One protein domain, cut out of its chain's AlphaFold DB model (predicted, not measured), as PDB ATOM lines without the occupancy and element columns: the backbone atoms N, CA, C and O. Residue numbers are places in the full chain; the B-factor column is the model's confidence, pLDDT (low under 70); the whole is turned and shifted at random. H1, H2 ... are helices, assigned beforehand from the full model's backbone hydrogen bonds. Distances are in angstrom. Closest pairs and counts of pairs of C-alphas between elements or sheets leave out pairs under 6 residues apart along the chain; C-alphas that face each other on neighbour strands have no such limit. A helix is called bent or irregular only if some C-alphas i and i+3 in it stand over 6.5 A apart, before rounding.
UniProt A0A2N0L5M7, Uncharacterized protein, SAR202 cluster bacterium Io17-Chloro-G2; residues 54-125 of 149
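What this domain is: This is residues 54 to 125 of the 149 residues of an uncharacterized protein of SAR202 cluster bacterium Io17-Chloro-G2 (UniProt A0A2N0L5M7). Two long helices, H2 and H4, are side by side and run the same way, while the short helices H1 and H3 are gathered near the end where both begin. Between H2 and H3 the chain folds back in a long stretch with no named element, residues 86 to 99, which returns from the far end of H2 toward H3; at that far end residues 85 to 90 stick out. The printed part has 72 residues, with four named helices in the order H1, H2, H3, H4 and no named strand, and its class is all helix. It is compact, with a radius of gyration of the C-alphas of 12.5 A, yet elongated in outline, spanning 37 by 22 by 17 A.

Where its parts are: The printed part begins at Val 54, and H1 follows as residues 58 to 64, from C-alpha 58 at (283.275, 323.151, 285.416). H1 is neither bent nor irregular, but only just: C-alphas 61 and 64 are 6.1 A apart. H2, the longest helix, is residues 69 to 85 and measures 24.6 A from first to last C-alpha, beginning at (289.096, 324.522, 278.668). H3 is residues 100 to 103, 5.4 A long. H4 is residues 106 to 120, 21.5 A long, ending with C-alpha 120 at (294.741, 307.895, 287.460). H4 is irregular, but only just: C-alphas 107 and 110 are 7.0 A apart.

How they stand to each other: H1 touches H2, which takes part with residues 69 to 72 alone; the closest C-alphas, of Met 62 and Val 69, are 6.8 A apart. These two run opposite ways at a steep tilt of 47 degrees. H2 touches H4 with 13 pairs of C-alphas within 8 A, the closest being those of Arg 73 and Ala 115 at 5.6 A. H2 and H4 run the same way at a shallow tilt of 9 degrees. H1 and H3 only just touch, with 3 pairs of C-alphas within 8 A; the closest, of Asp 58 and Thr 103, are 7.1 A apart. H3 and H4 are close but not clearly touching, with the C-alphas of Thr 103 and Thr 109 the closest at 5.9 A. H1 and H4 are apart, and so are H2 and H3. In H2 every O i to N i+4 pair is within hydrogen-bond range; in H1 2 of 3 are and in H4 8 of 11, while H3 is too short for such a pair.

The domain as a whole: The two C-alphas farthest apart, those of Gln 89 and Pro 106, are 39.4 A from each other. The printed part has no cut. The link from H2 to H3 is long, with 14 residues; those from H1 to H2 and from H3 to H4 are tight. The mean pLDDT of the printed part is 91.2, and residues 87 to 89 are under 70.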
ATOM      1  N   VAL A  54     285.151 324.665 294.808       84.06
ATOM      2  CA  VAL A  54     284.245 325.442 293.939       84.06
ATOM      3  C   VAL A  54     284.948 325.993 292.693       84.06
ATOM      4  O   VAL A  54     284.339 326.148 291.643       84.06
ATOM      5  N   GLU A  55     286.252 326.257 292.792       85.75
ATOM      6  CA  GLU A  55     287.089 326.730 291.686       85.75
ATOM      7  C   GLU A  55     287.315 325.674 290.593       85.75
ATOM      8  O   GLU A  55     287.649 326.029 289.463       85.75
ATOM      9  N   LEU A  56     287.145 324.390 290.924       90.06
ATOM     10  CA  LEU A  56     287.315 323.262 290.006       90.06
ATOM     11  C   LEU A  56     285.988 322.755 289.427       90.06
ATOM     12  O   LEU A  56     285.997 321.870 288.573       90.06
ATOM     13  N   ASP A  57     284.860 323.324 289.851       92.19
ATOM     14  CA  ASP A  57     283.565 323.079 289.227       92.19
ATOM     15  C   ASP A  57     283.560 323.631 287.796       92.19
ATOM     16  O   ASP A  57     283.929 324.785 287.551       92.19
ATOM     17  N   ASP A  58     283.160 322.807 286.830       92.69
ATOM     18  CA  ASP A  58     283.275 323.151 285.416       92.69
ATOM     19  C   ASP A  58     282.383 324.342 285.007       92.69
ATOM     20  O   ASP A  58     282.789 325.166 284.177       92.69
ATOM     21  N   VAL A  59     281.213 324.512 285.633       94.25
ATOM     22  CA  VAL A  59     280.327 325.666 285.437       94.25
ATOM     23  C   VAL A  59     280.939 326.901 286.080       94.25
ATOM     24  O   VAL A  59     280.988 327.963 285.455       94.25
ATOM     25  N   VAL A  60     281.466 326.792 287.298       92.88
ATOM     26  CA  VAL A  60     282.105 327.940 287.956       92.88
ATOM     27  C   VAL A  60     283.336 328.397 287.173       92.88
ATOM     28  O   VAL A  60     283.448 329.579 286.838       92.88
ATOM     29  N   ALA A  61     284.231 327.478 286.823       93.88
ATOM     30  CA  ALA A  61     285.469 327.790 286.127       93.88
ATOM     31  C   ALA A  61     285.205 328.295 284.701       93.88
ATOM     32  O   ALA A  61     285.605 329.406 284.339       93.88
ATOM     33  N   MET A  62     284.520 327.509 283.868       94.50
ATOM     34  CA  MET A  62     284.422 327.809 282.438       94.50
ATOM     35  C   MET A  62     283.239 328.714 282.092       94.50
ATOM     36  O   MET A  62     283.382 329.607 281.252       94.50
ATOM     37  N   TRP A  63     282.067 328.509 282.701       93.25
ATOM     38  CA  TRP A  63     280.871 329.287 282.362       93.25
ATOM     39  C   TRP A  63     280.852 330.647 283.067       93.25
ATOM     40  O   TRP A  63     280.711 331.682 282.412       93.25
ATOM     41  N   ASN A  64     281.056 330.660 284.386       94.56
ATOM     42  CA  ASN A  64     281.001 331.889 285.176       94.56
ATOM     43  C   ASN A  64     282.292 332.703 285.031       94.56
ATOM     44  O   ASN A  64     282.240 333.881 284.680       94.56
ATOM     45  N   ARG A  65     283.453 332.075 285.253       94.12
ATOM     46  CA  ARG A  65     284.759 332.761 285.293       94.12
ATOM     47  C   ARG A  65     285.505 332.798 283.964       94.12
ATOM     48  O   ARG A  65     286.562 333.415 283.881       94.12
ATOM     49  N   ARG A  66     284.943 332.193 282.913       95.56
ATOM     50  CA  ARG A  66     285.491 332.213 281.543       95.56
ATOM     51  C   ARG A  66     286.906 331.645 281.437       95.56
ATOM     52  O   ARG A  66     287.651 332.002 280.525       95.56
ATOM     53  N   VAL A  67     287.261 330.728 282.334       96.00
ATOM     54  CA  VAL A  67     288.488 329.942 282.221       96.00
ATOM     55  C   VAL A  67     288.408 329.118 280.937       96.00
ATOM     56  O   VAL A  67     287.387 328.502 280.627       96.00
ATOM     57  N   THR A  68     289.479 329.135 280.146       96.31
ATOM     58  CA  THR A  68     289.545 328.338 278.918       96.31
ATOM     59  C   THR A  68     289.618 326.852 279.267       96.31
ATOM     60  O   THR A  68     290.181 326.481 280.292       96.31
ATOM     61  N   VAL A  69     289.095 325.976 278.403       95.31
ATOM     62  CA  VAL A  69     289.096 324.522 278.668       95.31
ATOM     63  C   VAL A  69     290.510 323.971 278.916       95.31
ATOM     64  O   VAL A  69     290.706 323.160 279.814       95.31
ATOM     65  N   GLY A  70     291.514 324.478 278.189       96.81
ATOM     66  CA  GLY A  70     292.914 324.110 278.410       96.81
ATOM     67  C   GLY A  70     293.416 324.524 279.791       96.81
ATOM     68  O   GLY A  70     294.016 323.711 280.486       96.81
ATOM     69  N   ARG A  71     293.101 325.749 280.235       97.00
ATOM     70  CA  ARG A  71     293.475 326.201 281.578       97.00
ATOM     71  C   ARG A  71     292.726 325.434 282.665       97.00
ATOM     72  O   ARG A  71     293.332 325.139 283.684       97.00
ATOM     73  N   ASN A  72     291.453 325.091 282.461       95.75
ATOM     74  CA  ASN A  72     290.694 324.277 283.412       95.75
ATOM     75  C   ASN A  72     291.329 322.888 283.588       95.75
ATOM     76  O   ASN A  72     291.531 322.467 284.722       95.75
ATOM     77  N   ARG A  73     291.748 322.230 282.499       96.69
ATOM     78  CA  ARG A  73     292.560 321.006 282.584       96.69
ATOM     79  C   ARG A  73     293.831 321.227 283.407       96.69
ATOM     80  O   ARG A  73     294.139 320.408 284.266       96.69
ATOM     81  N   ASP A  74     294.573 322.298 283.139       97.38
ATOM     82  CA  ASP A  74     295.826 322.570 283.856       97.38
ATOM     83  C   ASP A  74     295.569 322.800 285.354       97.38
ATOM     84  O   ASP A  74     296.283 322.248 286.180       97.38
ATOM     85  N   MET A  75     294.496 323.516 285.709       95.81
ATOM     86  CA  MET A  75     294.065 323.697 287.100       95.81
ATOM     87  C   MET A  75     293.751 322.362 287.779       95.81
ATOM     88  O   MET A  75     294.192 322.136 288.899       95.81
ATOM     89  N   LEU A  76     293.030 321.462 287.100       95.31
ATOM     90  CA  LEU A  76     292.730 320.130 287.629       95.31
ATOM     91  C   LEU A  76     294.018 319.346 287.935       95.31
ATOM     92  O   LEU A  76     294.140 318.769 289.015       95.31
ATOM     93  N   LYS A  77     294.990 319.358 287.013       96.12
ATOM     94  CA  LYS A  77     296.288 318.688 287.195       96.12
ATOM     95  C   LYS A  77     297.107 319.320 288.326       96.12
ATOM     96  O   LYS A  77     297.584 318.599 289.189       96.12
ATOM     97  N   GLU A  78     297.206 320.648 288.363       95.62
ATOM     98  CA  GLU A  78     297.927 321.402 289.403       95.62
ATOM     99  C   GLU A  78     297.351 321.149 290.807       95.62
ATOM    100  O   GLU A  78     298.101 320.929 291.762       95.62
ATOM    101  N   SER A  79     296.020 321.154 290.938       92.56
ATOM    102  CA  SER A  79     295.340 320.849 292.198       92.56
ATOM    103  C   SER A  79     295.596 319.412 292.638       92.56
ATOM    104  O   SER A  79     295.924 319.186 293.801       92.56
ATOM    105  N   PHE A  80     295.510 318.448 291.717       93.06
ATOM    106  CA  PHE A  80     295.844 317.058 292.012       93.06
ATOM    107  C   PHE A  80     297.303 316.891 292.449       93.06
ATOM    108  O   PHE A  80     297.545 316.289 293.489       93.06
ATOM    109  N   ASP A  81     298.262 317.449 291.707       92.88
ATOM    110  CA  ASP A  81     299.690 317.319 292.018       92.88
ATOM    111  C   ASP A  81     300.006 317.894 293.406       92.88
ATOM    112  O   ASP A  81     300.781 317.311 294.162       92.88
ATOM    113  N   THR A  82     299.362 319.006 293.771       90.75
ATOM    114  CA  THR A  82     299.512 319.613 295.101       90.75
ATOM    115  C   THR A  82     298.978 318.693 296.200       90.75
ATOM    116  O   THR A  82     299.687 318.432 297.168       90.75
ATOM    117  N   LEU A  83     297.759 318.165 296.041       88.75
ATOM    118  CA  LEU A  83     297.155 317.251 297.017       88.75
ATOM    119  C   LEU A  83     297.933 315.933 297.131       88.75
ATOM    120  O   LEU A  83     298.098 315.414 298.229       88.75
ATOM    121  N   TYR A  84     298.446 315.422 296.011       88.88
ATOM    122  CA  TYR A  84     299.242 314.198 295.962       88.88
ATOM    123  C   TYR A  84     300.584 314.357 296.694       88.88
ATOM    124  O   TYR A  84     301.050 313.426 297.340       88.88
ATOM    125  N   LEU A  85     301.220 315.532 296.614       87.00
ATOM    126  CA  LEU A  85     302.473 315.811 297.328       87.00
ATOM    127  C   LEU A  85     302.274 316.027 298.838       87.00
ATOM    128  O   LEU A  85     303.196 315.767 299.609       87.00
ATOM    129  N   ASP A  86     301.098 316.499 299.258       81.38
ATOM    130  CA  ASP A  86     300.772 316.801 300.660       81.38
ATOM    131  C   ASP A  86     300.258 315.578 301.460       81.38
ATOM    132  O   ASP A  86     300.017 315.665 302.666       81.38
ATOM    133  N   ASP A  87     300.144 314.408 300.822       68.56
ATOM    134  CA  ASP A  87     299.615 313.151 301.392       68.56
ATOM    135  C   ASP A  87     300.522 312.488 302.459       68.56
ATOM    136  O   ASP A  87     300.310 311.358 302.886       68.56
ATOM    137  N   ALA A  88     301.546 313.182 302.962       61.38
ATOM    138  CA  ALA A  88     302.567 312.608 303.846       61.38
ATOM    139  C   ALA A  88     302.038 312.055 305.192       61.38
ATOM    140  O   ALA A  88     302.779 311.380 305.908       61.38
ATOM    141  N   GLN A  89     300.798 312.373 305.578       63.47
ATOM    142  CA  GLN A  89     300.206 311.990 306.869       63.47
ATOM    143  C   GLN A  89     298.774 311.442 306.745       63.47
ATOM    144  O   GLN A  89     298.381 310.609 307.560       63.47
ATOM    145  N   THR A  90     297.978 311.913 305.778       70.81
ATOM    146  CA  THR A  90     296.552 311.569 305.654       70.81
ATOM    147  C   THR A  90     296.061 311.721 304.213       70.81
ATOM    148  O   THR A  90     296.329 312.746 303.593       70.81
ATOM    149  N   GLY A  91     295.239 310.773 303.747       77.88
ATOM    150  CA  GLY A  91     294.569 310.840 302.442       77.88
ATOM    151  C   GLY A  91     293.859 312.177 302.211       77.88
ATOM    152  O   GLY A  91     293.148 312.663 303.099       77.88
ATOM    153  N   ARG A  92     294.038 312.765 301.023       84.62
ATOM    154  CA  ARG A  92     293.326 313.972 300.564       84.62
ATOM    155  C   ARG A  92     292.212 313.616 299.583       84.62
ATOM    156  O   ARG A  92     292.364 312.707 298.768       84.62
ATOM    157  N   LEU A  93     291.108 314.361 299.630       87.00
ATOM    158  CA  LEU A  93     289.996 314.202 298.696       87.00
ATOM    159  C   LEU A  93     290.030 315.280 297.603       87.00
ATOM    160  O   LEU A  93     290.082 316.471 297.893       87.00
ATOM    161  N   LEU A  94     289.916 314.862 296.338       89.56
ATOM    162  CA  LEU A  94     289.656 315.754 295.207       89.56
ATOM    163  C   LEU A  94     288.282 315.434 294.612       89.56
ATOM    164  O   LEU A  94     288.102 314.397 293.975       89.56
ATOM    165  N   VAL A  95     287.318 316.337 294.792       89.69
ATOM    166  CA  VAL A  95     285.990 316.235 294.168       89.69
ATOM    167  C   VAL A  95     285.935 317.135 292.937       89.69
ATOM    168  O   VAL A  95     286.211 318.332 293.025       89.69
ATOM    169  N   ILE A  96     285.550 316.560 291.795       88.50
ATOM    170  CA  ILE A  96     285.404 317.267 290.518       88.50
ATOM    171  C   ILE A  96     283.927 317.257 290.118       88.50
ATOM    172  O   ILE A  96     283.326 316.193 289.959       88.50
ATOM    173  N   ASN A  97     283.354 318.443 289.912       90.19
ATOM    174  CA  ASN A  97     281.969 318.596 289.470       90.19
ATOM    175  C   ASN A  97     281.927 318.783 287.961       90.19
ATOM    176  O   ASN A  97     282.505 319.732 287.429       90.19
ATOM    177  N   LEU A  98     281.233 317.872 287.282       92.00
ATOM    178  CA  LEU A  98     281.171 317.823 285.829       92.00
ATOM    179  C   LEU A  98     279.725 317.852 285.350       92.00
ATOM    180  O   LEU A  98     278.884 317.072 285.800       92.00
ATOM    181  N   HIS A  99     279.462 318.695 284.359       94.62
ATOM    182  CA  HIS A  99     278.169 318.814 283.713       94.62
ATOM    183  C   HIS A  99     278.272 318.363 282.244       94.62
ATOM    184  O   HIS A  99     278.984 318.991 281.450       94.62
ATOM    185  N   PRO A 100     277.537 317.312 281.817       93.19
ATOM    186  CA  PRO A 100     277.659 316.753 280.466       93.19
ATOM    187  C   PRO A 100     277.410 317.758 279.337       93.19
ATOM    188  O   PRO A 100     278.070 317.710 278.303       93.19
ATOM    189  N   TRP A 101     276.496 318.711 279.537       94.75
ATOM    190  CA  TRP A 101     276.201 319.745 278.542       94.75
ATOM    191  C   TRP A 101     277.374 320.710 278.319       94.75
ATOM    192  O   TRP A 101     277.459 321.325 277.255       94.75
ATOM    193  N   LEU A 102     278.283 320.834 279.290       93.25
ATOM    194  CA  LEU A 102     279.426 321.732 279.231       93.25
ATOM    195  C   LEU A 102     280.713 320.980 278.897       93.25
ATOM    196  O   LEU A 102     281.334 321.294 277.880       93.25
ATOM    197  N   THR A 103     281.102 320.002 279.715       93.75
ATOM    198  CA  THR A 103     282.374 319.271 279.572       93.75
ATOM    199  C   THR A 103     282.275 318.101 278.593       93.75
ATOM    200  O   THR A 103     283.246 317.784 277.910       93.75
ATOM    201  N   GLY A 104     281.082 317.527 278.420       93.62
ATOM    202  CA  GLY A 104     280.835 316.434 277.474       93.62
ATOM    203  C   GLY A 104     280.815 316.851 275.998       93.62
ATOM    204  O   GLY A 104     280.608 316.008 275.128       93.62
ATOM    205  N   GLN A 105     281.028 318.132 275.684       96.12
ATOM    206  CA  GLN A 105     281.105 318.587 274.296       96.12
ATOM    207  C   GLN A 105     282.326 317.972 273.583       96.12
ATOM    208  O   GLN A 105     283.409 317.926 274.177       96.12
ATOM    209  N   PRO A 106     282.224 317.574 272.298       95.56
ATOM    210  CA  PRO A 106     283.307 316.875 271.596       95.56
ATOM    211  C   PRO A 106     284.653 317.612 271.582       95.56
ATOM    212  O   PRO A 106     285.705 316.988 271.637       95.56
ATOM    213  N   PHE A 107     284.636 318.947 271.554       94.44
ATOM    214  CA  PHE A 107     285.851 319.767 271.559       94.44
ATOM    215  C   PHE A 107     286.445 319.995 272.963       94.44
ATOM    216  O   PHE A 107     287.481 320.645 273.087       94.44
ATOM    217  N   ARG A 108     285.789 319.503 274.025       94.44
ATOM    218  CA  ARG A 108     286.222 319.642 275.428       94.44
ATOM    219  C   ARG A 108     286.558 318.314 276.087       94.44
ATOM    220  O   ARG A 108     287.480 318.282 276.892       94.44
ATOM    221  N   THR A 109     285.874 317.233 275.716       95.69
ATOM    222  CA  THR A 109     286.029 315.921 276.367       95.69
ATOM    223  C   THR A 109     287.481 315.420 276.397       95.69
ATOM    224  O   THR A 109     287.927 314.897 277.411       95.69
ATOM    225  N   GLY A 110     288.276 315.689 275.350       97.19
ATOM    226  CA  GLY A 110     289.693 315.299 275.318       97.19
ATOM    227  C   GLY A 110     290.565 315.986 276.380       97.19
ATOM    228  O   GLY A 110     291.559 315.419 276.812       97.19
ATOM    229  N   TYR A 111     290.187 317.180 276.845       97.00
ATOM    230  CA  TYR A 111     290.890 317.855 277.941       97.00
ATOM    231  C   TYR A 111     290.567 317.226 279.297       97.00
ATOM    232  O   TYR A 111     291.446 317.136 280.149       97.00
ATOM    233  N   LEU A 112     289.319 316.784 279.488       95.69
ATOM    234  CA  LEU A 112     288.934 316.038 280.682       95.69
ATOM    235  C   LEU A 112     289.656 314.686 280.718       95.69
ATOM    236  O   LEU A 112     290.216 314.333 281.749       95.69
ATOM    237  N   ASP A 113     289.687 313.972 279.592       96.62
ATOM    238  CA  ASP A 113     290.401 312.699 279.458       96.62
ATOM    239  C   ASP A 113     291.897 312.845 279.792       96.62
ATOM    240  O   ASP A 113     292.437 312.071 280.580       96.62
ATOM    241  N   ASP A 114     292.547 313.903 279.296       97.56
ATOM    242  CA  ASP A 114     293.944 314.235 279.606       97.56
ATOM    243  C   ASP A 114     294.166 314.523 281.110       97.56
ATOM    244  O   ASP A 114     295.159 314.089 281.697       97.56
ATOM    245  N   ALA A 115     293.240 315.229 281.770       96.19
ATOM    246  CA  ALA A 115     293.311 315.467 283.215       96.19
ATOM    247  C   ALA A 115     293.122 314.176 284.027       96.19
ATOM    248  O   ALA A 115     293.952 313.867 284.879       96.19
ATOM    249  N   LEU A 116     292.073 313.401 283.744       94.94
ATOM    250  CA  LEU A 116     291.778 312.159 284.464       94.94
ATOM    251  C   LEU A 116     292.870 311.110 284.252       94.94
ATOM    252  O   LEU A 116     293.258 310.425 285.199       94.94
ATOM    253  N   THR A 117     293.412 311.012 283.039       96.69
ATOM    254  CA  THR A 117     294.532 310.123 282.722       96.69
ATOM    255  C   THR A 117     295.777 310.494 283.528       96.69
ATOM    256  O   THR A 117     296.386 309.617 284.133       96.69
ATOM    257  N   HIS A 118     296.130 311.784 283.616       96.12
ATOM    258  CA  HIS A 118     297.259 312.252 284.440       96.12
ATOM    259  C   HIS A 118     297.121 311.838 285.911       96.12
ATOM    260  O   HIS A 118     298.083 311.366 286.513       96.12
ATOM    261  N   MET A 119     295.917 311.967 286.473       94.31
ATOM    262  CA  MET A 119     295.640 311.614 287.870       94.31
ATOM    263  C   MET A 119     295.689 310.096 288.090       94.31
ATOM    264  O   MET A 119     296.389 309.601 288.968       94.31
ATOM    265  N   THR A 120     294.961 309.340 287.268       93.19
ATOM    266  CA  THR A 120     294.741 307.895 287.460       93.19
ATOM    267  C   THR A 120     295.932 307.021 287.069       93.19
ATOM    268  O   THR A 120     295.981 305.853 287.440       93.19
ATOM    269  N   GLN A 121     296.930 307.567 286.368       93.06
ATOM    270  CA  GLN A 121     298.195 306.873 286.101       93.06
ATOM    271  C   GLN A 121     299.076 306.703 287.350       93.06
ATOM    272  O   GLN A 121     300.048 305.944 287.319       93.06
ATOM    273  N   ARG A 122     298.772 307.399 288.451       86.88
ATOM    274  CA  ARG A 122     299.492 307.279 289.724       86.88
ATOM    275  C   ARG A 122     298.927 306.096 290.516       86.88
ATOM    276  O   ARG A 122     297.724 306.007 290.728       86.88
ATOM    277  N   GLY A 123     299.797 305.193 290.975       82.38
ATOM    278  CA  GLY A 123     299.384 303.923 291.599       82.38
ATOM    279  C   GLY A 123     298.667 304.047 292.949       82.38
ATOM    280  O   GLY A 123     298.057 303.083 293.395       82.38
ATOM    281  N   GLU A 124     298.731 305.213 293.589       87.50
ATOM    282  CA  GLU A 124     298.164 305.467 294.923       87.50
ATOM    283  C   GLU A 124     296.820 306.213 294.864       87.50
ATOM    284  O   GLU A 124     296.275 306.603 295.892       87.50
ATOM    285  N   VAL A 125     296.256 306.411 293.667       91.00
ATOM    286  CA  VAL A 125     294.986 307.123 293.494       91.00
ATOM    287  C   VAL A 125     293.808 306.165 293.568       91.00
ATOM    288  O   VAL A 125     293.701 305.213 292.793       91.00
TER     289      VAL A 125